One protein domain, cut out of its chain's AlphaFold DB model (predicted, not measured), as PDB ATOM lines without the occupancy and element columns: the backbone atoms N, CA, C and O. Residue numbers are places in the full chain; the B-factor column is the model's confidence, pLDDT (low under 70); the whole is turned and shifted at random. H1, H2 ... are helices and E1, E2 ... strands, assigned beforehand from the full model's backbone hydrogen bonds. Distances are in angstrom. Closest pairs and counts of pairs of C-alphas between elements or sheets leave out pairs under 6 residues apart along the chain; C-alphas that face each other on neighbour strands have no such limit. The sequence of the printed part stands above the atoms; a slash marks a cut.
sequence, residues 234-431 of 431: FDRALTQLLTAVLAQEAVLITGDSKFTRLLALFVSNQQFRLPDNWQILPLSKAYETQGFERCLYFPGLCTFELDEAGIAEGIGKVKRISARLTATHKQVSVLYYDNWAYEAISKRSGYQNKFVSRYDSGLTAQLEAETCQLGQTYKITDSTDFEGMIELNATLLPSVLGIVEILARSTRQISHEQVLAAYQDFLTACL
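Overview. This is residues 234 to 431 of the 431 residues of an uncharacterized protein of Methylovulum psychrotolerans (UniProt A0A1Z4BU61). A small parallel sheet of four short strands lies between helices: the long H4 and the short H3 are over one face, H2 is over the opposite face, and H8 grazes the sheet with residues 407 to 411. At one end of the longest axis H1 and H9 lie side by side, joined to the rest through H8; at the other end is the beginning of H4, whose residues 315 to 319 touch H6, and H6 in turn makes a hairpin with H5. The printed part has 198 residues, with nine named helices and four named strands in the order H1 E1 H2 E2 H3 E3 H4 E4 H5 H6 H7 H8 H9, and the class is mixed, helices and strands. The sheet runs E2 E1 E3 E4, all parallel. The whole is compact, with a radius of gyration of the C-alphas of 16.3 A and spans of 49 by 44 by 30 A.

Along the chain. H1 is residues 234 to 245, 16.2 A long, beginning at C-alpha 234 at (151.867, 121.928, 74.585). E1 is residues 251 to 254, H2 is 258 to 268, 15.2 A long, and E2 is 278 to 280. H3 is residues 283 to 286 and E3 is 294 to 297. H4, residues 308 to 326, is the longest helix at 26.8 A, with C-alpha 308 at (108.977, 130.095, 86.450). E4 is residues 331 to 334, H5 is 337 to 345, H6 is 364 to 371, and H7 is 386 to 389. H8 is residues 400 to 411, 16.5 A long. H9 is residues 416 to 430, 21.0 A long, ending at C-alpha 430 at (153.667, 126.072, 71.837).

Arrangement. In the sheet, E2 and E1 are parallel, with N 253 and O 279 within hydrogen-bond range at 2.8 A. E1 and E3 are parallel at 18 degrees, with N 252 and O 294 at 2.8 A. E3 and E4 are parallel, with N 333 and O 295 at 2.9 A. E1, H2, E2 and E3, H4, E4 are strand-helix-strand units, two parallel neighbour strands with a helix between, each with a right-handed crossover; E2, H3, E3 is a split one, with E1 between its strands, also right-handed. H4 is on the sheet at a height of 9.1 A and runs along the strands, at 13 degrees to E4 on the local plane. H3 is on the same face, over E1. H2 is on the opposite face at a height of 8.8 A, only just over E2 with 3 C-alphas, and across the strands. H8 touches H9 at a steep tilt of 46 degrees, opposite ways, closest at the C-alphas of Glu 405 and Val 419, 6.2 A. H1 touches H9 at a shallow tilt of 22 degrees, opposite ways, closest at the C-alphas of Ala 237 and Phe 426, 5.3 A. H7 touches H8 through residues 400 to 405 of H8 alone, with the C-alphas of Met 389 and Gly 402 at 3.6 A. H5 and H6 form a helical hairpin and only just touch, with 3 pairs of C-alphas within 8 A, the closest being Trp 340 and Thr 364 at 5.7 A. Every O i to N i+4 pair is within hydrogen-bond range in H1, H2, H4, H5, H6, H8 and H9; H3 and H7 are too short for such a pair.

Size, cuts and confidence. The C-alphas farthest apart are those of Ala 309 and Leu 431, 51.2 A, and residue 431 is the chain's last. The printed part has no cut. The links from H5 to H6, 18 residues, and from H6 to H7, 14 residues, are long. The mean pLDDT of the printed part is 95.4, and residue 394 is the one under 70.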
ATOM      1  N   PHE A 234     153.175 121.650  74.003       98.31
ATOM      2  CA  PHE A 234     151.867 121.928  74.585       98.31
ATOM      3  C   PHE A 234     151.802 121.568  76.069       98.31
ATOM      4  O   PHE A 234     151.417 122.399  76.882       98.31
ATOM      5  N   ASP A 235     152.213 120.354  76.437       97.69
ATOM      6  CA  ASP A 235     152.148 119.873  77.816       97.69
ATOM      7  C   ASP A 235     152.990 120.750  78.757       97.69
ATOM      8  O   ASP A 235     152.521 121.133  79.828       97.69
ATOM      9  N   ARG A 236     154.216 121.110  78.348       98.06
ATOM     10  CA  ARG A 236     155.089 121.997  79.135       98.06
ATOM     11  C   ARG A 236     154.502 123.398  79.270       98.06
ATOM     12  O   ARG A 236     154.457 123.931  80.378       98.06
ATOM     13  N   ALA A 237     154.066 123.986  78.158       98.44
ATOM     14  CA  ALA A 237     153.515 125.334  78.138       98.44
ATOM     15  C   ALA A 237     152.205 125.406  78.941       98.44
ATOM     16  O   ALA A 237     151.988 126.359  79.687       98.44
ATOM     17  N   LEU A 238     151.360 124.374  78.858       98.31
ATOM     18  CA  LEU A 238     150.130 124.284  79.638       98.31
ATOM     19  C   LEU A 238     150.443 124.204  81.134       98.31
ATOM     20  O   LEU A 238     149.859 124.948  81.914       98.31
ATOM     21  N   THR A 239     151.399 123.372  81.561       97.62
ATOM     22  CA  THR A 239     151.820 123.333  82.972       97.62
ATOM     23  C   THR A 239     152.282 124.708  83.466       97.62
ATOM     24  O   THR A 239     151.904 125.118  84.566       97.62
ATOM     25  N   GLN A 240     153.052 125.447  82.662       98.00
ATOM     26  CA  GLN A 240     153.488 126.805  83.004       98.00
ATOM     27  C   GLN A 240     152.305 127.773  83.131       98.00
ATOM     28  O   GLN A 240     152.210 128.475  84.138       98.00
ATOM     29  N   LEU A 241     151.375 127.755  82.170       98.50
ATOM     30  CA  LEU A 241     150.149 128.556  82.208       98.50
ATOM     31  C   LEU A 241     149.361 128.306  83.490       98.50
ATOM     32  O   LEU A 241     149.071 129.241  84.233       98.50
ATOM     33  N   LEU A 242     149.038 127.042  83.765       98.06
ATOM     34  CA  LEU A 242     148.211 126.671  84.909       98.06
ATOM     35  C   LEU A 242     148.894 127.041  86.229       98.06
ATOM     36  O   LEU A 242     148.235 127.561  87.125       98.06
ATOM     37  N   THR A 243     150.216 126.870  86.325       96.94
ATOM     38  CA  THR A 243     150.997 127.308  87.494       96.94
ATOM     39  C   THR A 243     150.919 128.824  87.686       96.94
ATOM     40  O   THR A 243     150.795 129.305  88.813       96.94
ATOM     41  N   ALA A 244     150.957 129.592  86.594       97.44
ATOM     42  CA  ALA A 244     150.921 131.047  86.643       97.44
ATOM     43  C   ALA A 244     149.551 131.598  87.071       97.44
ATOM     44  O   ALA A 244     149.507 132.582  87.817       97.44
ATOM     45  N   VAL A 245     148.444 130.975  86.643       98.00
ATOM     46  CA  VAL A 245     147.091 131.560  86.764       98.00
ATOM     47  C   VAL A 245     146.143 130.845  87.722       98.00
ATOM     48  O   VAL A 245     145.205 131.480  88.196       98.00
ATOM     49  N   LEU A 246     146.359 129.567  88.047       97.62
ATOM     50  CA  LEU A 246     145.491 128.827  88.971       97.62
ATOM     51  C   LEU A 246     145.975 128.928  90.421       97.62
ATOM     52  O   LEU A 246     147.134 129.265  90.698       97.62
ATOM     53  N   ALA A 247     145.064 128.676  91.363       94.94
ATOM     54  CA  ALA A 247     145.410 128.542  92.774       94.94
ATOM     55  C   ALA A 247     146.224 127.270  93.036       94.94
ATOM     56  O   ALA A 247     146.002 126.232  92.417       94.94
ATOM     57  N   GLN A 248     147.142 127.366  93.997       95.50
ATOM     58  CA  GLN A 248     147.987 126.248  94.428       95.50
ATOM     59  C   GLN A 248     147.326 125.402  95.530       95.50
ATOM     60  O   GLN A 248     147.858 124.362  95.901       95.50
ATOM     61  N   GLU A 249     146.177 125.835  96.058       95.81
ATOM     62  CA  GLU A 249     145.374 125.067  97.018       95.81
ATOM     63  C   GLU A 249     144.690 123.867  96.345       95.81
ATOM     64  O   GLU A 249     144.525 123.835  95.124       95.81
ATOM     65  N   ALA A 250     144.280 122.875  97.141       97.38
ATOM     66  CA  ALA A 250     143.531 121.732  96.627       97.38
ATOM     67  C   ALA A 250     142.100 122.150  96.245       97.38
ATOM     68  O   ALA A 250     141.347 122.645  97.094       97.38
ATOM     69  N   VAL A 251     141.704 121.907  94.991       98.38
ATOM     70  CA  VAL A 251     140.388 122.300  94.454       98.38
ATOM     71  C   VAL A 251     139.591 121.096  93.964       98.38
ATOM     72  O   VAL A 251     140.048 120.298  93.146       98.38
ATOM     73  N   LEU A 252     138.353 120.994  94.432       98.56
ATOM     74  CA  LEU A 252     137.374 120.042  93.935       98.56
ATOM     75  C   LEU A 252     136.483 120.706  92.881       98.56
ATOM     76  O   LEU A 252     135.944 121.782  93.111       98.56
ATOM     77  N   ILE A 253     136.269 120.043  91.750       98.75
ATOM     78  CA  ILE A 253     135.318 120.438  90.709       98.75
ATOM     79  C   ILE A 253     134.187 119.410  90.680       98.75
ATOM     80  O   ILE A 253     134.424 118.203  90.610       98.75
ATOM     81  N   THR A 254     132.939 119.871  90.738       98.69
ATOM     82  CA  THR A 254     131.772 118.984  90.784       98.69
ATOM     83  C   THR A 254     130.535 119.591  90.116       98.69
ATOM     84  O   THR A 254     130.523 120.757  89.724       98.69
ATOM     85  N   GLY A 255     129.479 118.790  89.975       97.56
ATOM     86  CA  GLY A 255     128.199 119.181  89.385       97.56
ATOM     87  C   GLY A 255     127.833 118.406  88.119       97.56
ATOM     88  O   GLY A 255     128.581 117.550  87.649       97.56
ATOM     89  N   ASP A 256     126.640 118.685  87.604       95.81
ATOM     90  CA  ASP A 256     125.978 117.996  86.488       95.81
ATOM     91  C   ASP A 256     125.884 118.845  85.204       95.81
ATOM     92  O   ASP A 256     125.296 118.409  84.208       95.81
ATOM     93  N   SER A 257     126.514 120.024  85.191       96.88
ATOM     94  CA  SER A 257     126.611 120.890  84.008       96.88
ATOM     95  C   SER A 257     127.288 120.219  82.802       96.88
ATOM     96  O   SER A 257     127.989 119.199  82.908       96.88
ATOM     97  N   LYS A 258     127.122 120.808  81.611       95.62
ATOM     98  CA  LYS A 258     127.942 120.435  80.448       95.62
ATOM     99  C   LYS A 258     129.409 120.796  80.659       95.62
ATOM    100  O   LYS A 258     130.250 120.010  80.234       95.62
ATOM    101  N   PHE A 259     129.723 121.890  81.358       97.38
ATOM    102  CA  PHE A 259     131.111 122.265  81.663       97.38
ATOM    103  C   PHE A 259     131.878 121.139  82.355       97.38
ATOM    104  O   PHE A 259     132.905 120.699  81.846       97.38
ATOM    105  N   THR A 260     131.358 120.618  83.471       98.00
ATOM    106  CA  THR A 260     132.036 119.576  84.261       98.00
ATOM    107  C   THR A 260     132.282 118.319  83.431       98.00
ATOM    108  O   THR A 260     133.369 117.743  83.472       98.00
ATOM    109  N   ARG A 261     131.288 117.908  82.631       97.25
ATOM    110  CA  ARG A 261     131.396 116.736  81.751       97.25
ATOM    111  C   ARG A 261     132.433 116.930  80.648       97.25
ATOM    112  O   ARG A 261     133.212 116.019  80.382       97.25
ATOM    113  N   LEU A 262     132.442 118.098  80.012       97.00
ATOM    114  CA  LEU A 262     133.360 118.408  78.918       97.00
ATOM    115  C   LEU A 262     134.789 118.613  79.420       97.00
ATOM    116  O   LEU A 262     135.717 118.109  78.798       97.00
ATOM    117  N   LEU A 263     134.972 119.251  80.577       98.12
ATOM    118  CA  LEU A 263     136.278 119.357  81.223       98.12
ATOM    119  C   LEU A 263     136.841 117.969  81.555       98.12
ATOM    120  O   LEU A 263     137.999 117.695  81.249       98.12
ATOM    121  N   ALA A 264     136.025 117.072  82.121       97.94
ATOM    122  CA  ALA A 264     136.444 115.697  82.392       97.94
ATOM    123  C   ALA A 264     136.857 114.957  81.110       97.94
ATOM    124  O   ALA A 264     137.880 114.274  81.105       97.94
ATOM    125  N   LEU A 265     136.107 115.142  80.019       96.56
ATOM    126  CA  LEU A 265     136.435 114.575  78.711       96.56
ATOM    127  C   LEU A 265     137.745 115.143  78.141       96.56
ATOM    128  O   LEU A 265     138.561 114.402  77.601       96.56
ATOM    129  N   PHE A 266     137.981 116.449  78.264       97.56
ATOM    130  CA  PHE A 266     139.227 117.064  77.802       97.56
ATOM    131  C   PHE A 266     140.436 116.585  78.602       97.56
ATOM    132  O   PHE A 266     141.495 116.354  78.018       97.56
ATOM    133  N   VAL A 267     140.281 116.385  79.914       97.56
ATOM    134  CA  VAL A 267     141.325 115.795  80.761       97.56
ATOM    135  C   VAL A 267     141.576 114.336  80.375       97.56
ATOM    136  O   VAL A 267     142.730 113.959  80.177       97.56
ATOM    137  N   SER A 268     140.528 113.521  80.185       96.25
ATOM    138  CA  SER A 268     140.692 112.112  79.785       96.25
ATOM    139  C   SER A 268     141.345 111.966  78.413       96.25
ATOM    140  O   SER A 268     142.171 111.081  78.212       96.25
ATOM    141  N   ASN A 269     141.015 112.866  77.487       95.56
ATOM    142  CA  ASN A 269     141.580 112.895  76.142       95.56
ATOM    143  C   ASN A 269     142.928 113.625  76.080       95.56
ATOM    144  O   ASN A 269     143.431 113.853  74.986       95.56
ATOM    145  N   GLN A 270     143.504 114.041  77.215       96.31
ATOM    146  CA  GLN A 270     144.780 114.770  77.282       96.31
ATOM    147  C   GLN A 270     144.822 116.034  76.396       96.31
ATOM    148  O   GLN A 270     145.867 116.412  75.855       96.31
ATOM    149  N   GLN A 271     143.664 116.675  76.231       96.44
ATOM    150  CA  GLN A 271     143.486 117.971  75.570       96.44
ATOM    151  C   GLN A 271     143.635 119.129  76.561       96.44
ATOM    152  O   GLN A 271     143.885 120.266  76.171       96.44
ATOM    153  N   PHE A 272     143.481 118.825  77.847       97.75
ATOM    154  CA  PHE A 272     143.701 119.725  78.965       97.75
ATOM    155  C   PHE A 272     144.284 118.931  80.140       97.75
ATOM    156  O   PHE A 272     144.218 117.701  80.164       97.75
ATOM    157  N   ARG A 273     144.854 119.621  81.125       96.19
ATOM    158  CA  ARG A 273     145.339 119.027  82.376       96.19
ATOM    159  C   ARG A 273     144.883 119.882  83.541       96.19
ATOM    160  O   ARG A 273     144.711 121.085  83.395       96.19
ATOM    161  N   LEU A 274     144.688 119.252  84.688       97.44
ATOM    162  CA  LEU A 274     144.473 119.950  85.948       97.44
ATOM    163  C   LEU A 274     145.738 119.831  86.806       97.44
ATOM    164  O   LEU A 274     146.497 118.880  86.605       97.44
ATOM    165  N   PRO A 275     145.978 120.767  87.740       97.12
ATOM    166  CA  PRO A 275     146.994 120.582  88.771       97.12
ATOM    167  C   PRO A 275     146.785 119.266  89.539       97.12
ATOM    168  O   PRO A 275     145.648 118.839  89.732       97.12
ATOM    169  N   ASP A 276     147.863 118.639  90.015       96.06
ATOM    170  CA  ASP A 276     147.808 117.308  90.651       96.06
ATOM    171  C   ASP A 276     146.921 117.259  91.908       96.06
ATOM    172  O   ASP A 276     146.367 116.219  92.264       96.06
ATOM    173  N   ASN A 277     146.770 118.393  92.592       96.62
ATOM    174  CA  ASN A 277     145.920 118.547  93.769       96.62
ATOM    175  C   ASN A 277     144.479 118.976  93.436       96.62
ATOM    176  O   ASN A 277     143.710 119.299  94.344       96.62
ATOM    177  N   TRP A 278     144.104 119.004  92.156       98.31
ATOM    178  CA  TRP A 278     142.748 119.293  91.701       98.31
ATOM    179  C   TRP A 278     142.060 118.014  91.234       98.31
ATOM    180  O   TRP A 278     142.669 117.162  90.588       98.31
ATOM    181  N   GLN A 279     140.769 117.870  91.528       98.06
ATOM    182  CA  GLN A 279     140.006 116.682  91.133       98.06
ATOM    183  C   GLN A 279     138.623 117.035  90.601       98.06
ATOM    184  O   GLN A 279     137.963 117.937  91.108       98.06
ATOM    185  N   ILE A 280     138.160 116.274  89.607       98.50
ATOM    186  CA  ILE A 280     136.772 116.304  89.140       98.50
ATOM    187  C   ILE A 280     136.063 115.081  89.717       98.50
ATOM    188  O   ILE A 280     136.421 113.955  89.375       98.50
ATOM    189  N   LEU A 281     135.051 115.282  90.563       98.06
ATOM    190  CA  LEU A 281     134.261 114.184  91.132       98.06
ATOM    191  C   LEU A 281     132.763 114.381  90.890       98.06
ATOM    192  O   LEU A 281     132.265 115.514  90.934       98.06
ATOM    193  N   PRO A 282     132.001 113.284  90.709       97.00
ATOM    194  CA  PRO A 282     130.550 113.370  90.691       97.00
ATOM    195  C   PRO A 282     130.033 113.915  92.025       97.00
ATOM    196  O   PRO A 282     130.626 113.692  93.083       97.00
ATOM    197  N   LEU A 283     128.880 114.584  91.980       96.31
ATOM    198  CA  LEU A 283     128.305 115.263  93.142       96.31
ATOM    199  C   LEU A 283     128.107 114.332  94.351       96.31
ATOM    200  O   LEU A 283     128.314 114.744  95.487       96.31
ATOM    201  N   SER A 284     127.764 113.063  94.115       95.19
ATOM    202  CA  SER A 284     127.632 112.056  95.174       95.19
ATOM    203  C   SER A 284     128.917 111.878  95.986       95.19
ATOM    204  O   SER A 284     128.852 111.794  97.208       95.19
ATOM    205  N   LYS A 285     130.082 111.884  95.326       97.06
ATOM    206  CA  LYS A 285     131.395 111.748  95.969       97.06
ATOM    207  C   LYS A 285     131.914 113.051  96.553       97.06
ATOM    208  O   LYS A 285     132.596 113.024  97.576       97.06
ATOM    209  N   ALA A 286     131.533 114.189  95.978       96.69
ATOM    210  CA  ALA A 286     131.912 115.500  96.492       96.69
ATOM    211  C   ALA A 286     131.435 115.752  97.936       96.69
ATOM    212  O   ALA A 286     132.097 116.471  98.677       96.69
ATOM    213  N   TYR A 287     130.322 115.143  98.361       95.44
ATOM    214  CA  TYR A 287     129.832 115.265  99.740       95.44
ATOM    215  C   TYR A 287     130.656 114.488 100.771       95.44
ATOM    216  O   TYR A 287     130.678 114.865 101.939       95.44
ATOM    217  N   GLU A 288     131.275 113.388 100.345       94.44
ATOM    218  CA  GLU A 288     132.016 112.453 101.203       94.44
ATOM    219  C   GLU A 288     133.506 112.805 101.270       94.44
ATOM    220  O   GLU A 288     134.202 112.425 102.209       94.44
ATOM    221  N   THR A 289     134.003 113.518 100.260       94.06
ATOM    222  CA  THR A 289     135.430 113.767 100.085       94.06
ATOM    223  C   THR A 289     135.858 115.001 100.872       94.06
ATOM    224  O   THR A 289     135.309 116.082 100.682       94.06
ATOM    225  N   GLN A 290     136.855 114.839 101.739       92.06
ATOM    226  CA  GLN A 290     137.470 115.917 102.518       92.06
ATOM    227  C   GLN A 290     138.849 116.285 101.951       92.06
ATOM    228  O   GLN A 290     139.363 115.611 101.062       92.06
ATOM    229  N   GLY A 291     139.464 117.342 102.489       90.50
ATOM    230  CA  GLY A 291     140.839 117.736 102.153       90.50
ATOM    231  C   GLY A 291     140.970 118.742 101.007       90.50
ATOM    232  O   GLY A 291     142.082 119.151 100.696       90.50
ATOM    233  N   PHE A 292     139.854 119.181 100.423       96.44
ATOM    234  CA  PHE A 292     139.825 120.269  99.449       96.44
ATOM    235  C   PHE A 292     139.528 121.598 100.145       96.44
ATOM    236  O   PHE A 292     138.612 121.703 100.963       96.44
ATOM    237  N   GLU A 293     140.311 122.624  99.829       95.06
ATOM    238  CA  GLU A 293     140.122 123.964 100.390       95.06
ATOM    239  C   GLU A 293     138.968 124.687  99.694       95.06
ATOM    240  O   GLU A 293     138.193 125.403 100.335       95.06
ATOM    241  N   ARG A 294     138.797 124.418  98.398       96.75
ATOM    242  CA  ARG A 294     137.763 125.018  97.561       96.75
ATOM    243  C   ARG A 294     136.996 123.961  96.777       96.75
ATOM    244  O   ARG A 294     137.574 123.006  96.268       96.75
ATOM    245  N   CYS A 295     135.697 124.181  96.622       98.12
ATOM    246  CA  CYS A 295     134.810 123.405  95.770       98.12
ATOM    247  C   CYS A 295     134.146 124.320  94.728       98.12
ATOM    248  O   CYS A 295     133.444 125.271  95.073       98.12
ATOM    249  N   LEU A 296     134.375 124.038  93.449       98.56
ATOM    250  CA  LEU A 296     133.716 124.680  92.317       98.56
ATOM    251  C   LEU A 296     132.527 123.815  91.894       98.56
ATOM    252  O   LEU A 296     132.698 122.718  91.356       98.56
ATOM    253  N   TYR A 297     131.318 124.303  92.154       98.56
ATOM    254  CA  TYR A 297     130.074 123.615  91.841       98.56
ATOM    255  C   TYR A 297     129.412 124.220  90.602       98.56
ATOM    256  O   TYR A 297     128.969 125.368  90.608       98.56
ATOM    257  N   PHE A 298     129.299 123.413  89.549       98.56
ATOM    258  CA  PHE A 298     128.656 123.789  88.293       98.56
ATOM    259  C   PHE A 298     127.294 123.087  88.153       98.56
ATOM    260  O   PHE A 298     127.250 121.926  87.718       98.56
ATOM    261  N   PRO A 299     126.178 123.737  88.527       97.81
ATOM    262  CA  PRO A 299     124.854 123.137  88.427       97.81
ATOM    263  C   PRO A 299     124.428 122.938  86.967       97.81
ATOM    264  O   PRO A 299     124.604 123.816  86.127       97.81
ATOM    265  N   GLY A 300     123.794 121.808  86.674       95.12
ATOM    266  CA  GLY A 300     123.127 121.510  85.406       95.12
ATOM    267  C   GLY A 300     121.719 122.103  85.330       95.12
ATOM    268  O   GLY A 300     120.777 121.401  84.967       95.12
ATOM    269  N   LEU A 301     121.552 123.369  85.729       94.88
ATOM    270  CA  LEU A 301     120.285 124.089  85.589       94.88
ATOM    271  C   LEU A 301     120.211 124.714  84.188       94.88
ATOM    272  O   LEU A 301     121.139 125.382  83.758       94.88
ATOM    273  N   CYS A 302     119.108 124.499  83.473       93.31
ATOM    274  CA  CYS A 302     118.929 124.928  82.086       93.31
ATOM    275  C   CYS A 302     117.617 125.717  81.966       93.31
ATOM    276  O   CYS A 302     116.565 125.154  81.684       93.31
ATOM    277  N   THR A 303     117.639 127.014  82.275       95.50
ATOM    278  CA  THR A 303     116.406 127.783  82.557       95.50
ATOM    279  C   THR A 303     115.574 128.126  81.329       95.50
ATOM    280  O   THR A 303     114.371 128.312  81.462       95.50
ATOM    281  N   PHE A 304     116.158 128.175  80.129       92.31
ATOM    282  CA  PHE A 304     115.397 128.493  78.913       92.31
ATOM    283  C   PHE A 304     114.400 127.400  78.502       92.31
ATOM    284  O   PHE A 304     113.530 127.650  77.667       92.31
ATOM    285  N   GLU A 305     114.522 126.203  79.078       91.81
ATOM    286  CA  GLU A 305     113.603 125.077  78.877       91.81
ATOM    287  C   GLU A 305     112.536 124.989  79.979       91.81
ATOM    288  O   GLU A 305     111.652 124.138  79.901       91.81
ATOM    289  N   LEU A 306     112.612 125.847  81.002       96.25
ATOM    290  CA  LEU A 306     111.777 125.785  82.199       96.25
ATOM    291  C   LEU A 306     110.765 126.933  82.249       96.25
ATOM    292  O   LEU A 306     110.974 128.013  81.692       96.25
ATOM    293  N   ASP A 307     109.665 126.686  82.954       97.31
ATOM    294  CA  ASP A 307     108.768 127.736  83.420       97.31
ATOM    295  C   ASP A 307     109.263 128.342  84.747       97.31
ATOM    296  O   ASP A 307     110.252 127.899  85.334       97.31
ATOM    297  N   GLU A 308     108.585 129.382  85.229       96.62
ATOM    298  CA  GLU A 308     108.977 130.095  86.450       96.62
ATOM    299  C   GLU A 308     108.978 129.195  87.700       96.62
ATOM    300  O   GLU A 308     109.858 129.318  88.556       96.62
ATOM    301  N   ALA A 309     108.049 128.236  87.782       97.69
ATOM    302  CA  ALA A 309     107.998 127.268  88.876       97.69
ATOM    303  C   ALA A 309     109.196 126.305  88.835       97.69
ATOM    304  O   ALA A 309     109.845 126.084  89.862       97.69
ATOM    305  N   GLY A 310     109.536 125.784  87.653       98.00
ATOM    306  CA  GLY A 310     110.710 124.940  87.441       98.00
ATOM    307  C   GLY A 310     112.023 125.676  87.719       98.00
ATOM    308  O   GLY A 310     112.943 125.098  88.300       98.00
ATOM    309  N   ILE A 311     112.106 126.968  87.378       98.19
ATOM    310  CA  ILE A 311     113.247 127.826  87.733       98.19
ATOM    311  C   ILE A 311     113.376 127.930  89.258       98.19
ATOM    312  O   ILE A 311     114.451 127.656  89.798       98.19
ATOM    313  N   ALA A 312     112.289 128.253  89.965       98.12
ATOM    314  CA  ALA A 312     112.291 128.366  91.423       98.12
ATOM    315  C   ALA A 312     112.670 127.040  92.115       98.12
ATOM    316  O   ALA A 312     113.472 127.031  93.057       98.12
ATOM    317  N   GLU A 313     112.156 125.904  91.629       98.19
ATOM    318  CA  GLU A 313     112.538 124.575  92.118       98.19
ATOM    319  C   GLU A 313     114.036 124.306  91.904       98.19
ATOM    320  O   GLU A 313     114.736 123.872  92.830       98.19
ATOM    321  N   GLY A 314     114.540 124.608  90.704       97.94
ATOM    322  CA  GLY A 314     115.945 124.477  90.334       97.94
ATOM    323  C   GLY A 314     116.867 125.294  91.240       97.94
ATOM    324  O   GLY A 314     117.835 124.755  91.783       97.94
ATOM    325  N   ILE A 315     116.529 126.561  91.489       98.25
ATOM    326  CA  ILE A 315     117.239 127.430  92.437       98.25
ATOM    327  C   ILE A 315     117.222 126.817  93.844       98.25
ATOM    328  O   ILE A 315     118.266 126.714  94.494       98.25
ATOM    329  N   GLY A 316     116.061 126.348  94.310       98.25
ATOM    330  CA  GLY A 316     115.932 125.672  95.601       98.25
ATOM    331  C   GLY A 316     116.830 124.435  95.717       98.25
ATOM    332  O   GLY A 316     117.461 124.216  96.754       98.25
ATOM    333  N   LYS A 317     116.942 123.639  94.644       98.31
ATOM    334  CA  LYS A 317     117.857 122.490  94.567       98.31
ATOM    335  C   LYS A 317     119.321 122.935  94.650       98.31
ATOM    336  O   LYS A 317     120.067 122.356  95.441       98.31
ATOM    337  N   VAL A 318     119.723 123.965  93.902       98.25
ATOM    338  CA  VAL A 318     121.094 124.511  93.945       98.25
ATOM    339  C   VAL A 318     121.448 125.009  95.348       98.25
ATOM    340  O   VAL A 318     122.503 124.636  95.863       98.25
ATOM    341  N   LYS A 319     120.549 125.751  96.009       98.06
ATOM    342  CA  LYS A 319     120.732 126.227  97.393       98.06
ATOM    343  C   LYS A 319     120.968 125.068  98.371       98.06
ATOM    344  O   LYS A 319     121.924 125.108  99.143       98.06
ATOM    345  N   ARG A 320     120.160 124.000  98.305       97.94
ATOM    346  CA  ARG A 320     120.330 122.805  99.162       97.94
ATOM    347  C   ARG A 320     121.666 122.097  98.928       97.94
ATOM    348  O   ARG A 320     122.318 121.692  99.888       97.94
ATOM    349  N   ILE A 321     122.072 121.948  97.668       98.06
ATOM    350  CA  ILE A 321     123.344 121.309  97.306       98.06
ATOM    351  C   ILE A 321     124.527 122.149  97.798       98.06
ATOM    352  O   ILE A 321     125.414 121.616  98.460       98.06
ATOM    353  N   SER A 322     124.510 123.458  97.535       97.25
ATOM    354  CA  SER A 322     125.552 124.393  97.970       97.25
ATOM    355  C   SER A 322     125.707 124.404  99.494       97.25
ATOM    356  O   SER A 322     126.822 124.282 100.004       97.25
ATOM    357  N   ALA A 323     124.595 124.423 100.238       96.75
ATOM    358  CA  ALA A 323     124.614 124.325 101.697       96.75
ATOM    359  C   ALA A 323     125.272 123.023 102.183       96.75
ATOM    360  O   ALA A 323     126.102 123.048 103.091       96.75
ATOM    361  N   ARG A 324     124.963 121.885 101.544       97.06
ATOM    362  CA  ARG A 324     125.585 120.597 101.882       97.06
ATOM    363  C   ARG A 324     127.079 120.565 101.550       97.06
ATOM    364  O   ARG A 324     127.848 120.044 102.344       97.06
ATOM    365  N   LEU A 325     127.497 121.124 100.413       97.00
ATOM    366  CA  LEU A 325     128.917 121.234 100.061       97.00
ATOM    367  C   LEU A 325     129.675 122.129 101.049       97.00
ATOM    368  O   LEU A 325     130.793 121.801 101.424       97.00
ATOM    369  N   THR A 326     129.050 123.207 101.526       96.00
ATOM    370  CA  THR A 326     129.651 124.145 102.495       96.00
ATOM    371  C   THR A 326     129.853 123.513 103.873       96.00
ATOM    372  O   THR A 326     130.719 123.936 104.630       96.00
ATOM    373  N   ALA A 327     129.095 122.464 104.204       94.69
ATOM    374  CA  ALA A 327     129.321 121.693 105.424       94.69
ATOM    375  C   ALA A 327     130.603 120.834 105.364       94.69
ATOM    376  O   ALA A 327     131.118 120.443 106.409       94.69
ATOM    377  N   THR A 328     131.112 120.544 104.160       93.75
ATOM    378  CA  THR A 328     132.297 119.697 103.937       93.75
ATOM    379  C   THR A 328     133.522 120.507 103.502       93.75
ATOM    380  O   THR A 328     134.642 120.186 103.895       93.75
ATOM    381  N   HIS A 329     133.323 121.557 102.703       95.06
ATOM    382  CA  HIS A 329     134.380 122.327 102.039       95.06
ATOM    383  C   HIS A 329     134.407 123.767 102.548       95.06
ATOM    384  O   HIS A 329     133.355 124.377 102.724       95.06
ATOM    385  N   LYS A 330     135.607 124.334 102.747       92.00
ATOM    386  CA  LYS A 330     135.761 125.677 103.344       92.00
ATOM    387  C   LYS A 330     135.177 126.782 102.466       92.00
ATOM    388  O   LYS A 330     134.611 127.737 102.987       92.00
ATOM    389  N   GLN A 331     135.359 126.676 101.152       95.44
ATOM    390  CA  GLN A 331     134.870 127.651 100.182       95.44
ATOM    391  C   GLN A 331     134.113 126.937  99.067       95.44
ATOM    392  O   GLN A 331     134.639 126.003  98.462       95.44
ATOM    393  N   VAL A 332     132.893 127.385  98.771       97.19
ATOM    394  CA  VAL A 332     132.074 126.841  97.681       97.19
ATOM    395  C   VAL A 332     131.710 127.968  96.724       97.19
ATOM    396  O   VAL A 332     131.111 128.959  97.131       97.19
ATOM    397  N   SER A 333     132.063 127.815  95.448       98.00
ATOM    398  CA  SER A 333     131.652 128.731  94.377       98.00
ATOM    399  C   SER A 333     130.621 128.058  93.484       98.00
ATOM    400  O   SER A 333     130.827 126.922  93.061       98.00
ATOM    401  N   VAL A 334     129.520 128.752  93.196       98.44
ATOM    402  CA  VAL A 334     128.473 128.281  92.275       98.44
ATOM    403  C   VAL A 334     128.652 128.979  90.930       98.44
ATOM    404  O   VAL A 334     128.738 130.206  90.894       98.44
ATOM    405  N   LEU A 335     128.734 128.209  89.840       98.19
ATOM    406  CA  LEU A 335     129.075 128.710  88.501       98.19
ATOM    407  C   LEU A 335     128.083 128.199  87.445       98.19
ATOM    408  O   LEU A 335     128.123 127.036  87.042       98.19
ATOM    409  N   TYR A 336     127.207 129.080  86.960       97.38
ATOM    410  CA  TYR A 336     126.143 128.756  85.998       97.38
ATOM    411  C   TYR A 336     126.625 128.761  84.544       97.38
ATOM    412  O   TYR A 336     126.107 129.498  83.707       97.38
ATOM    413  N   TYR A 337     127.623 127.930  84.233       97.00
ATOM    414  CA  TYR A 337     128.183 127.869  82.882       97.00
ATOM    415  C   TYR A 337     127.139 127.579  81.809       97.00
ATOM    416  O   TYR A 337     127.139 128.259  80.791       97.00
ATOM    417  N   ASP A 338     126.248 126.609  82.022       95.62
ATOM    418  CA  ASP A 338     125.288 126.224  80.987       95.62
ATOM    419  C   ASP A 338     124.362 127.408  80.637       95.62
ATOM    420  O   ASP A 338     124.278 127.774  79.466       95.62
ATOM    421  N   ASN A 339     123.745 128.067  81.631       95.56
ATOM    422  CA  ASN A 339     122.907 129.257  81.411       95.56
ATOM    423  C   ASN A 339     123.679 130.395  80.742       95.56
ATOM    424  O   ASN A 339     123.233 130.930  79.727       95.56
ATOM    425  N   TRP A 340     124.856 130.719  81.282       96.25
ATOM    426  CA  TRP A 340     125.690 131.795  80.764       96.25
ATOM    427  C   TRP A 340     126.098 131.539  79.314       96.25
ATOM    428  O   TRP A 340     126.004 132.431  78.472       96.25
ATOM    429  N   ALA A 341     126.503 130.309  78.998       95.56
ATOM    430  CA  ALA A 341     126.927 129.934  77.661       95.56
ATOM    431  C   ALA A 341     125.763 129.995  76.664       95.56
ATOM    432  O   ALA A 341     125.949 130.438  75.532       95.56
ATOM    433  N   TYR A 342     124.550 129.618  77.074       94.44
ATOM    434  CA  TYR A 342     123.360 129.775  76.241       94.44
ATOM    435  C   TYR A 342     122.997 131.245  75.985       94.44
ATOM    436  O   TYR A 342     122.764 131.612  74.832       94.44
ATOM    437  N   GLU A 343     123.026 132.098  77.011       94.25
ATOM    438  CA  GLU A 343     122.830 133.551  76.872       94.25
ATOM    439  C   GLU A 343     123.931 134.226  76.042       94.25
ATOM    440  O   GLU A 343     123.701 135.218  75.353       94.25
ATOM    441  N   ALA A 344     125.157 133.711  76.095       93.69
ATOM    442  CA  ALA A 344     126.247 134.160  75.245       93.69
ATOM    443  C   ALA A 344     126.001 133.770  73.780       93.69
ATOM    444  O   ALA A 344     126.043 134.618  72.886       93.69
ATOM    445  N   ILE A 345     125.671 132.500  73.525       93.25
ATOM    446  CA  ILE A 345     125.363 131.987  72.185       93.25
ATOM    447  C   ILE A 345     124.179 132.739  71.572       93.25
ATOM    448  O   ILE A 345     124.211 133.029  70.376       93.25
ATOM    449  N   SER A 346     123.167 133.108  72.361       93.00
ATOM    450  CA  SER A 346     121.991 133.835  71.876       93.00
ATOM    451  C   SER A 346     122.301 135.233  71.335       93.00
ATOM    452  O   SER A 346     121.461 135.825  70.662       93.00
ATOM    453  N   LYS A 347     123.492 135.783  71.605       91.75
ATOM    454  CA  LYS A 347     123.942 137.072  71.054       91.75
ATOM    455  C   LYS A 347     124.453 136.939  69.614       91.75
ATOM    456  O   LYS A 347     124.516 137.934  68.891       91.75
ATOM    457  N   ARG A 348     124.783 135.723  69.164       90.88
ATOM    458  CA  ARG A 348     125.244 135.442  67.794       90.88
ATOM    459  C   ARG A 348     124.080 135.574  66.808       90.88
ATOM    460  O   ARG A 348     122.978 135.096  67.069       90.88
ATOM    461  N   SER A 349     124.330 136.146  65.629       88.62
ATOM    462  CA  SER A 349     123.295 136.445  64.619       88.62
ATOM    463  C   SER A 349     122.405 135.246  64.243       88.62
ATOM    464  O   SER A 349     121.196 135.403  64.106       88.62
ATOM    465  N   GLY A 350     122.961 134.032  64.140       86.31
ATOM    466  CA  GLY A 350     122.201 132.809  63.820       86.31
ATOM    467  C   GLY A 350     121.348 132.234  64.966       86.31
ATOM    468  O   GLY A 350     120.503 131.353  64.745       86.31
ATOM    469  N   TYR A 351     121.554 132.727  66.189       89.88
ATOM    470  CA  TYR A 351     120.924 132.233  67.414       89.88
ATOM    471  C   TYR A 351     120.198 133.326  68.199       89.88
ATOM    472  O   TYR A 351     119.805 133.077  69.334       89.88
ATOM    473  N   GLN A 352     119.976 134.498  67.597       88.69
ATOM    474  CA  GLN A 352     119.290 135.613  68.245       88.69
ATOM    475  C   GLN A 352     117.995 135.167  68.920       88.69
ATOM    476  O   GLN A 352     117.119 134.574  68.286       88.69
ATOM    477  N   ASN A 353     117.912 135.439  70.224       81.69
ATOM    478  CA  ASN A 353     116.788 135.104  71.103       81.69
ATOM    479  C   ASN A 353     116.466 133.601  71.221       81.69
ATOM    480  O   ASN A 353     115.435 133.233  71.780       81.69
ATOM    481  N   LYS A 354     117.335 132.713  70.726       86.12
ATOM    482  CA  LYS A 354     117.285 131.280  71.033       86.12
ATOM    483  C   LYS A 354     118.029 131.041  72.341       86.12
ATOM    484  O   LYS A 354     119.028 131.695  72.599       86.12
ATOM    485  N   PHE A 355     117.568 130.076  73.131       89.00
ATOM    486  CA  PHE A 355     118.231 129.637  74.365       89.00
ATOM    487  C   PHE A 355     118.310 130.667  75.508       89.00
ATOM    488  O   PHE A 355     119.036 130.447  76.471       89.00
ATOM    489  N   VAL A 356     117.553 131.764  75.446       90.62
ATOM    490  CA  VAL A 356     117.424 132.708  76.568       90.62
ATOM    491  C   VAL A 356     116.199 132.341  77.393       90.62
ATOM    492  O   VAL A 356     115.166 131.959  76.835       90.62
ATOM    493  N   SER A 357     116.307 132.459  78.718       92.88
ATOM    494  CA  SER A 357     115.155 132.327  79.609       92.88
ATOM    495  C   SER A 357     114.036 133.286  79.205       92.88
ATOM    496  O   SER A 357     114.282 134.440  78.862       92.88
ATOM    497  N   ARG A 358     112.788 132.814  79.280       94.56
ATOM    498  CA  ARG A 358     111.600 133.663  79.094       94.56
ATOM    499  C   ARG A 358     111.272 134.498  80.333       94.56
ATOM    500  O   ARG A 358     110.453 135.405  80.243       94.56
ATOM    501  N   TYR A 359     111.885 134.160  81.463       96.50
ATOM    502  CA  TYR A 359     111.644 134.760  82.769       96.50
ATOM    503  C   TYR A 359     112.942 135.352  83.309       96.50
ATOM    504  O   TYR A 359     113.985 134.690  83.257       96.50
ATOM    505  N   ASP A 360     112.869 136.557  83.876       96.31
ATOM    506  CA  ASP A 360     114.031 137.257  84.438       96.31
ATOM    507  C   ASP A 360     114.717 136.438  85.536       96.31
ATOM    508  O   ASP A 360     115.944 136.382  85.591       96.31
ATOM    509  N   SER A 361     113.938 135.718  86.350       95.88
ATOM    510  CA  SER A 361     114.429 134.796  87.388       95.88
ATOM    511  C   SER A 361     115.330 133.683  86.844       95.88
ATOM    512  O   SER A 361     116.135 133.115  87.579       95.88
ATOM    513  N   GLY A 362     115.218 133.372  85.551       96.06
ATOM    514  CA  GLY A 362     116.049 132.386  84.876       96.06
ATOM    515  C   GLY A 362     117.297 132.958  84.207       96.06
ATOM    516  O   GLY A 362     118.046 132.176  83.625       96.06
ATOM    517  N   LEU A 363     117.523 134.273  84.249       97.25
ATOM    518  CA  LEU A 363     118.749 134.888  83.735       97.25
ATOM    519  C   LEU A 363     119.923 134.584  84.666       97.25
ATOM    520  O   LEU A 363     119.796 134.648  85.889       97.25
ATOM    521  N   THR A 364     121.093 134.324  84.091       97.06
ATOM    522  CA  THR A 364     122.315 133.923  84.803       97.06
ATOM    523  C   THR A 364     122.640 134.886  85.945       97.06
ATOM    524  O   THR A 364     122.898 134.446  87.061       97.06
ATOM    525  N   ALA A 365     122.540 136.197  85.708       97.00
ATOM    526  CA  ALA A 365     122.803 137.208  86.732       97.00
ATOM    527  C   ALA A 365     121.855 137.104  87.944       97.00
ATOM    528  O   ALA A 365     122.286 137.320  89.077       97.00
ATOM    529  N   GLN A 366     120.584 136.745  87.724       97.81
ATOM    530  CA  GLN A 366     119.615 136.546  88.807       97.81
ATOM    531  C   GLN A 366     119.882 135.239  89.557       97.81
ATOM    532  O   GLN A 366     119.900 135.227  90.787       97.81
ATOM    533  N   LEU A 367     120.200 134.158  88.836       97.88
ATOM    534  CA  LEU A 367     120.594 132.884  89.446       97.88
ATOM    535  C   LEU A 367     121.806 133.055  90.374       97.88
ATOM    536  O   LEU A 367     121.819 132.544  91.497       97.88
ATOM    537  N   GLU A 368     122.812 133.810  89.934       97.50
ATOM    538  CA  GLU A 368     123.999 134.119  90.729       97.50
ATOM    539  C   GLU A 368     123.690 135.033  91.915       97.50
ATOM    540  O   GLU A 368     124.205 134.806  93.010       97.50
ATOM    541  N   ALA A 369     122.837 136.047  91.738       96.88
ATOM    542  CA  ALA A 369     122.392 136.901  92.840       96.88
ATOM    543  C   ALA A 369     121.685 136.099  93.946       96.88
ATOM    544  O   ALA A 369     121.835 136.410  95.125       96.88
ATOM    545  N   GLU A 370     120.959 135.045  93.575       96.81
ATOM    546  CA  GLU A 370     120.214 134.216  94.515       96.81
ATOM    547  C   GLU A 370     121.025 133.114  95.203       96.81
ATOM    548  O   GLU A 370     120.615 132.644  96.269       96.81
ATOM    549  N   THR A 371     122.111 132.634  94.595       96.75
ATOM    550  CA  THR A 371     122.759 131.380  95.030       96.75
ATOM    551  C   THR A 371     124.258 131.470  95.282       96.75
ATOM    552  O   THR A 371     124.783 130.620  96.010       96.75
ATOM    553  N   CYS A 372     124.957 132.468  94.734       95.00
ATOM    554  CA  CYS A 372     126.372 132.668  95.031       95.00
ATOM    555  C   CYS A 372     126.551 133.127  96.481       95.00
ATOM    556  O   CYS A 372     125.776 133.930  97.004       95.00
ATOM    557  N   GLN A 373     127.604 132.638  97.133       89.25
ATOM    558  CA  GLN A 373     127.915 133.035  98.504       89.25
ATOM    559  C   GLN A 373     128.394 134.489  98.560       89.25
ATOM    560  O   GLN A 373     129.044 134.986  97.635       89.25
ATOM    561  N   LEU A 374     128.119 135.163  99.679       86.62
ATOM    562  CA  LEU A 374     128.699 136.476  99.943       86.62
ATOM    563  C   LEU A 374     130.231 136.353  99.949       86.62
ATOM    564  O   LEU A 374     130.785 135.544 100.689       86.62
ATOM    565  N   GLY A 375     130.907 137.146  99.118       83.69
ATOM    566  CA  GLY A 375     132.364 137.090  98.975       83.69
ATOM    567  C   GLY A 375     132.881 136.048  97.976       83.69
ATOM    568  O   GLY A 375     134.099 135.904  97.860       83.69
ATOM    569  N   GLN A 376     132.007 135.357  97.224       93.81
ATOM    570  CA  GLN A 376     132.438 134.572  96.062       93.81
ATOM    571  C   GLN A 376     133.248 135.473  95.117       93.81
ATOM    572  O   GLN A 376     132.783 136.531  94.701       93.81
ATOM    573  N   THR A 377     134.478 135.054  94.816       85.44
ATOM    574  CA  THR A 377     135.494 135.890  94.153       85.44
ATOM    575  C   THR A 377     135.158 136.224  92.701       85.44
ATOM    576  O   THR A 377     135.593 137.255  92.200       85.44
ATOM    577  N   TYR A 378     134.395 135.359  92.037       94.81
ATOM    578  CA  TYR A 378     134.067 135.479  90.624       94.81
ATOM    579  C   TYR A 378     132.671 134.940  90.347       94.81
ATOM    580  O   TYR A 378     132.306 133.854  90.811       94.81
ATOM    581  N   LYS A 379     131.912 135.703  89.568       95.81
ATOM    582  CA  LYS A 379     130.666 135.291  88.932       95.81
ATOM    583  C   LYS A 379     130.921 135.137  87.442       95.81
ATOM    584  O   LYS A 379     131.647 135.933  86.856       95.81
ATOM    585  N   ILE A 380     130.315 134.146  86.797       95.19
ATOM    586  CA  ILE A 380     130.544 133.934  85.365       95.19
ATOM    587  C   ILE A 380     130.000 135.093  84.518       95.19
ATOM    588  O   ILE A 380     130.512 135.369  83.435       95.19
ATOM    589  N   THR A 381     129.022 135.839  85.038       95.19
ATOM    590  CA  THR A 381     128.556 137.086  84.412       95.19
ATOM    591  C   THR A 381     129.590 138.216  84.427       95.19
ATOM    592  O   THR A 381     129.453 139.153  83.640       95.19
ATOM    593  N   ASP A 382     130.669 138.103  85.211       93.50
ATOM    594  CA  ASP A 382     131.806 139.033  85.188       93.50
ATOM    595  C   ASP A 382     132.732 138.810  83.973       93.50
ATOM    596  O   ASP A 382     133.740 139.509  83.814       93.50
ATOM    597  N   SER A 383     132.462 137.804  83.135       91.31
ATOM    598  CA  SER A 383     133.193 137.561  81.890       91.31
ATOM    599  C   SER A 383     132.530 138.255  80.706       91.31
ATOM    600  O   SER A 383     131.369 138.009  80.373       91.31
ATOM    601  N   THR A 384     133.305 139.103  80.029       85.56
ATOM    602  CA  THR A 384     132.844 139.916  78.894       85.56
ATOM    603  C   THR A 384     133.257 139.348  77.532       85.56
ATOM    604  O   THR A 384     132.556 139.591  76.550       85.56
ATOM    605  N   ASP A 385     134.323 138.543  77.458       91.00
ATOM    606  CA  ASP A 385     134.824 137.917  76.220       91.00
ATOM    607  C   ASP A 385     134.232 136.515  75.981       91.00
ATOM    608  O   ASP A 385     134.932 135.504  75.908       91.00
ATOM    609  N   PHE A 386     132.906 136.426  75.878       90.81
ATOM    610  CA  PHE A 386     132.249 135.127  75.698       90.81
ATOM    611  C   PHE A 386     132.592 134.451  74.357       90.81
ATOM    612  O   PHE A 386     132.578 133.225  74.269       90.81
ATOM    613  N   GLU A 387     132.933 135.228  73.322       90.25
ATOM    614  CA  GLU A 387     133.356 134.689  72.022       90.25
ATOM    615  C   GLU A 387     134.738 134.016  72.103       90.25
ATOM    616  O   GLU A 387     134.978 133.027  71.415       90.25
ATOM    617  N   GLY A 388     135.640 134.488  72.970       93.25
ATOM    618  CA  GLY A 388     136.904 133.807  73.277       93.25
ATOM    619  C   GLY A 388     136.748 132.551  74.127       93.25
ATOM    620  O   GLY A 388     137.566 131.636  74.027       93.25
ATOM    621  N   MET A 389     135.697 132.471  74.939       95.38
ATOM    622  CA  MET A 389     135.524 131.415  75.939       95.38
ATOM    623  C   MET A 389     134.717 130.203  75.455       95.38
ATOM    624  O   MET A 389     134.845 129.125  76.036       95.38
ATOM    625  N   ILE A 390     133.881 130.358  74.426       94.25
ATOM    626  CA  ILE A 390     133.000 129.299  73.915       94.25
ATOM    627  C   ILE A 390     133.321 129.046  72.450       94.25
ATOM    628  O   ILE A 390     133.342 129.967  71.635       94.25
ATOM    629  N   GLU A 391     133.488 127.778  72.101       92.00
ATOM    630  CA  GLU A 391     133.691 127.347  70.724       92.00
ATOM    631  C   GLU A 391     132.566 127.809  69.785       92.00
ATOM    632  O   GLU A 391     131.420 128.088  70.170       92.00
ATOM    633  N   LEU A 392     132.900 127.898  68.500       86.75
ATOM    634  CA  LEU A 392     131.950 128.326  67.481       86.75
ATOM    635  C   LEU A 392     130.782 127.326  67.368       86.75
ATOM    636  O   LEU A 392     130.996 126.113  67.415       86.75
ATOM    637  N   ASN A 393     129.578 127.852  67.090       82.12
ATOM    638  CA  ASN A 393     128.260 127.191  66.968       82.12
ATOM    639  C   ASN A 393     127.427 127.191  68.264       82.12
ATOM    640  O   ASN A 393     127.770 127.827  69.253       82.12
ATOM    641  N   ALA A 394     126.284 126.504  68.245       68.38
ATOM    642  CA  ALA A 394     125.408 126.323  69.408       68.38
ATOM    643  C   ALA A 394     125.939 125.290  70.427       68.38
ATOM    644  O   ALA A 394     125.184 124.780  71.256       68.38
ATOM    645  N   THR A 395     127.215 124.910  70.340       77.69
ATOM    646  CA  THR A 395     127.816 123.961  71.275       77.69
ATOM    647  C   THR A 395     128.167 124.681  72.566       77.69
ATOM    648  O   THR A 395     128.861 125.689  72.518       77.69
ATOM    649  N   LEU A 396     127.791 124.130  73.724       89.94
ATOM    650  CA  LEU A 396     128.274 124.616  75.029       89.94
ATOM    651  C   LEU A 396     129.735 124.213  75.292       89.94
ATOM    652  O   LEU A 396     130.125 123.987  76.433       89.94
ATOM    653  N   LEU A 397     130.530 124.023  74.243       94.31
ATOM    654  CA  LEU A 397     131.891 123.534  74.354       94.31
ATOM    655  C   LEU A 397     132.803 124.699  74.758       94.31
ATOM    656  O   LEU A 397     132.906 125.654  73.985       94.31
ATOM    657  N   PRO A 398     133.429 124.663  75.946       96.44
ATOM    658  CA  PRO A 398     134.338 125.727  76.332       96.44
ATOM    659  C   PRO A 398     135.624 125.614  75.508       96.44
ATOM    660  O   PRO A 398     136.103 124.509  75.243       96.44
ATOM    661  N   SER A 399     136.198 126.750  75.121       96.81
ATOM    662  CA  SER A 399     137.560 126.785  74.591       96.81
ATOM    663  C   SER A 399     138.567 126.542  75.725       96.81
ATOM    664  O   SER A 399     138.232 126.644  76.909       96.81
ATOM    665  N   VAL A 400     139.831 126.266  75.390       97.31
ATOM    666  CA  VAL A 400     140.895 126.172  76.410       97.31
ATOM    667  C   VAL A 400     141.042 127.498  77.164       97.31
ATOM    668  O   VAL A 400     141.147 127.484  78.388       97.31
ATOM    669  N   LEU A 401     140.960 128.637  76.466       97.62
ATOM    670  CA  LEU A 401     140.929 129.962  77.096       97.62
ATOM    671  C   LEU A 401     139.739 130.095  78.060       97.62
ATOM    672  O   LEU A 401     139.918 130.563  79.178       97.62
ATOM    673  N   GLY A 402     138.549 129.633  77.669       97.56
ATOM    674  CA  GLY A 402     137.357 129.652  78.518       97.56
ATOM    675  C   GLY A 402     137.497 128.810  79.781       97.56
ATOM    676  O   GLY A 402     137.131 129.265  80.862       97.56
ATOM    677  N   ILE A 403     138.080 127.613  79.672       98.44
ATOM    678  CA  ILE A 403     138.388 126.775  80.838       98.44
ATOM    679  C   ILE A 403     139.355 127.504  81.769       98.44
ATOM    680  O   ILE A 403     139.097 127.587  82.968       98.44
ATOM    681  N   VAL A 404     140.451 128.046  81.232       98.31
ATOM    682  CA  VAL A 404     141.472 128.729  82.035       98.31
ATOM    683  C   VAL A 404     140.898 129.978  82.704       98.31
ATOM    684  O   VAL A 404     141.100 130.142  83.899       98.31
ATOM    685  N   GLU A 405     140.134 130.807  81.992       97.56
ATOM    686  CA  GLU A 405     139.439 131.989  82.529       97.56
ATOM    687  C   GLU A 405     138.529 131.621  83.704       97.56
ATOM    688  O   GLU A 405     138.669 132.180  84.794       97.56
ATOM    689  N   ILE A 406     137.638 130.644  83.504       97.94
ATOM    690  CA  ILE A 406     136.680 130.219  84.528       97.94
ATOM    691  C   ILE A 406     137.424 129.690  85.753       97.94
ATOM    692  O   ILE A 406     137.148 130.116  86.872       97.94
ATOM    693  N   LEU A 407     138.382 128.778  85.568       98.25
ATOM    694  CA  LEU A 407     139.098 128.162  86.685       98.25
ATOM    695  C   LEU A 407     140.027 129.157  87.398       98.25
ATOM    696  O   LEU A 407     140.074 129.170  88.628       98.25
ATOM    697  N   ALA A 408     140.732 130.021  86.669       97.88
ATOM    698  CA  ALA A 408     141.642 131.002  87.252       97.88
ATOM    699  C   ALA A 408     140.881 132.023  88.098       97.88
ATOM    700  O   ALA A 408     141.184 132.185  89.278       97.88
ATOM    701  N   ARG A 409     139.833 132.645  87.548       97.19
ATOM    702  CA  ARG A 409     139.075 133.685  88.260       97.19
ATOM    703  C   ARG A 409     138.222 133.124  89.397       97.19
ATOM    704  O   ARG A 409     138.039 133.787  90.413       97.19
ATOM    705  N   SER A 410     137.780 131.867  89.296       96.75
ATOM    706  CA  SER A 410     137.073 131.183  90.395       96.75
ATOM    707  C   SER A 410     137.972 130.822  91.578       96.75
ATOM    708  O   SER A 410     137.469 130.542  92.671       96.75
ATOM    709  N   THR A 411     139.292 130.784  91.379       96.75
ATOM    710  CA  THR A 411     140.250 130.332  92.401       96.75
ATOM    711  C   THR A 411     141.247 131.405  92.829       96.75
ATOM    712  O   THR A 411     141.844 131.292  93.897       96.75
ATOM    713  N   ARG A 412     141.398 132.483  92.052       95.06
ATOM    714  CA  ARG A 412     142.297 133.607  92.332       95.06
ATOM    715  C   ARG A 412     141.660 134.942  91.965       95.06
ATOM    716  O   ARG A 412     140.885 135.047  91.022       95.06
ATOM    717  N   GLN A 413     142.067 135.990  92.677       94.31
ATOM    718  CA  GLN A 413     141.785 137.376  92.301       94.31
ATOM    719  C   GLN A 413     142.728 137.802  91.171       94.31
ATOM    720  O   GLN A 413     143.759 138.428  91.402       94.31
ATOM    721  N   ILE A 414     142.396 137.387  89.954       95.81
ATOM    722  CA  ILE A 414     143.124 137.705  88.726       95.81
ATOM    723  C   ILE A 414     142.144 138.311  87.716       95.81
ATOM    724  O   ILE A 414     140.978 137.914  87.665       95.81
ATOM    725  N   SER A 415     142.584 139.312  86.954       96.00
ATOM    726  CA  SER A 415     141.751 139.929  85.919       96.00
ATOM    727  C   SER A 415     141.724 139.087  84.641       96.00
ATOM    728  O   SER A 415     142.607 138.256  84.408       96.00
ATOM    729  N   HIS A 416     140.733 139.338  83.785       95.12
ATOM    730  CA  HIS A 416     140.659 138.727  82.458       95.12
ATOM    731  C   HIS A 416     141.925 139.010  81.630       95.12
ATOM    732  O   HIS A 416     142.470 138.121  80.984       95.12
ATOM    733  N   GLU A 417     142.450 140.234  81.689       96.56
ATOM    734  CA  GLU A 417     143.645 140.648  80.947       96.56
ATOM    735  C   GLU A 417     144.888 139.880  81.394       96.56
ATOM    736  O   GLU A 417     145.721 139.523  80.565       96.56
ATOM    737  N   GLN A 418     145.010 139.597  82.693       97.44
ATOM    738  CA  GLN A 418     146.117 138.805  83.227       97.44
ATOM    739  C   GLN A 418     146.021 137.337  82.789       97.44
ATOM    740  O   GLN A 418     147.040 136.746  82.427       97.44
ATOM    741  N   VAL A 419     144.814 136.757  82.776       97.56
ATOM    742  CA  VAL A 419     144.590 135.405  82.238       97.56
ATOM    743  C   VAL A 419     144.919 135.359  80.751       97.56
ATOM    744  O   VAL A 419     145.657 134.480  80.307       97.56
ATOM    745  N   LEU A 420     144.406 136.319  79.983       97.06
ATOM    746  CA  LEU A 420     144.626 136.390  78.549       97.06
ATOM    747  C   LEU A 420     146.109 136.565  78.217       97.06
ATOM    748  O   LEU A 420     146.597 135.881  77.324       97.06
ATOM    749  N   ALA A 421     146.831 137.437  78.927       97.81
ATOM    750  CA  ALA A 421     148.266 137.626  78.725       97.81
ATOM    751  C   ALA A 421     149.038 136.315  78.940       97.81
ATOM    752  O   ALA A 421     149.765 135.883  78.048       97.81
ATOM    753  N   ALA A 422     148.792 135.621  80.057       98.38
ATOM    754  CA  ALA A 422     149.410 134.323  80.319       98.38
ATOM    755  C   ALA A 422     149.030 133.271  79.260       98.38
ATOM    756  O   ALA A 422     149.857 132.450  78.863       98.38
ATOM    757  N   TYR A 423     147.787 133.297  78.768       98.38
ATOM    758  CA  TYR A 423     147.344 132.420  77.686       98.38
ATOM    759  C   TYR A 423     148.068 132.714  76.360       98.38
ATOM    760  O   TYR A 423     148.443 131.781  75.652       98.38
ATOM    761  N   GLN A 424     148.330 133.983  76.025       97.69
ATOM    762  CA  GLN A 424     149.118 134.337  74.836       97.69
ATOM    763  C   GLN A 424     150.586 133.901  74.961       97.69
ATOM    764  O   GLN A 424     151.163 133.413  73.984       97.69
ATOM    765  N   ASP A 425     151.176 133.998  76.156       98.12
ATOM    766  CA  ASP A 425     152.517 133.461  76.425       98.12
ATOM    767  C   ASP A 425     152.547 131.938  76.230       98.12
ATOM    768  O   ASP A 425     153.465 131.396  75.615       98.12
ATOM    769  N   PHE A 426     151.496 131.245  76.675       98.44
ATOM    770  CA  PHE A 426     151.314 129.813  76.442       98.44
ATOM    771  C   PHE A 426     151.230 129.456  74.954       98.44
ATOM    772  O   PHE A 426     151.914 128.529  74.516       98.44
ATOM    773  N   LEU A 427     150.437 130.188  74.164       97.62
ATOM    774  CA  LEU A 427     150.350 129.965  72.718       97.62
ATOM    775  C   LEU A 427     151.701 130.190  72.035       97.62
ATOM    776  O   LEU A 427     152.085 129.412  71.163       97.62
ATOM    777  N   THR A 428     152.429 131.222  72.462       96.12
ATOM    778  CA  THR A 428     153.772 131.529  71.961       96.12
ATOM    779  C   THR A 428     154.757 130.413  72.292       96.12
ATOM    780  O   THR A 428     155.540 130.034  71.436       96.12
ATOM    781  N   ALA A 429     154.695 129.840  73.494       97.00
ATOM    782  CA  ALA A 429     155.561 128.735  73.903       97.00
ATOM    783  C   ALA A 429     155.236 127.392  73.212       97.00
ATOM    784  O   ALA A 429     156.048 126.464  73.266       97.00
ATOM    785  N   CYS A 430     154.058 127.265  72.592       96.50
ATOM    786  CA  CYS A 430     153.667 126.072  71.837       96.50
ATOM    787  C   CYS A 430     154.188 126.049  70.391       96.50
ATOM    788  O   CYS A 430     154.234 124.966  69.798       96.50
ATOM    789  N   LEU A 431     154.503 127.215  69.816       90.31
ATOM    790  CA  LEU A 431     154.957 127.392  68.431       90.31
ATOM    791  C   LEU A 431     156.465 127.626  68.373       90.31
ATOM    792  O   LEU A 431     157.066 127.160  67.381       90.31
TER     793      LEU A 431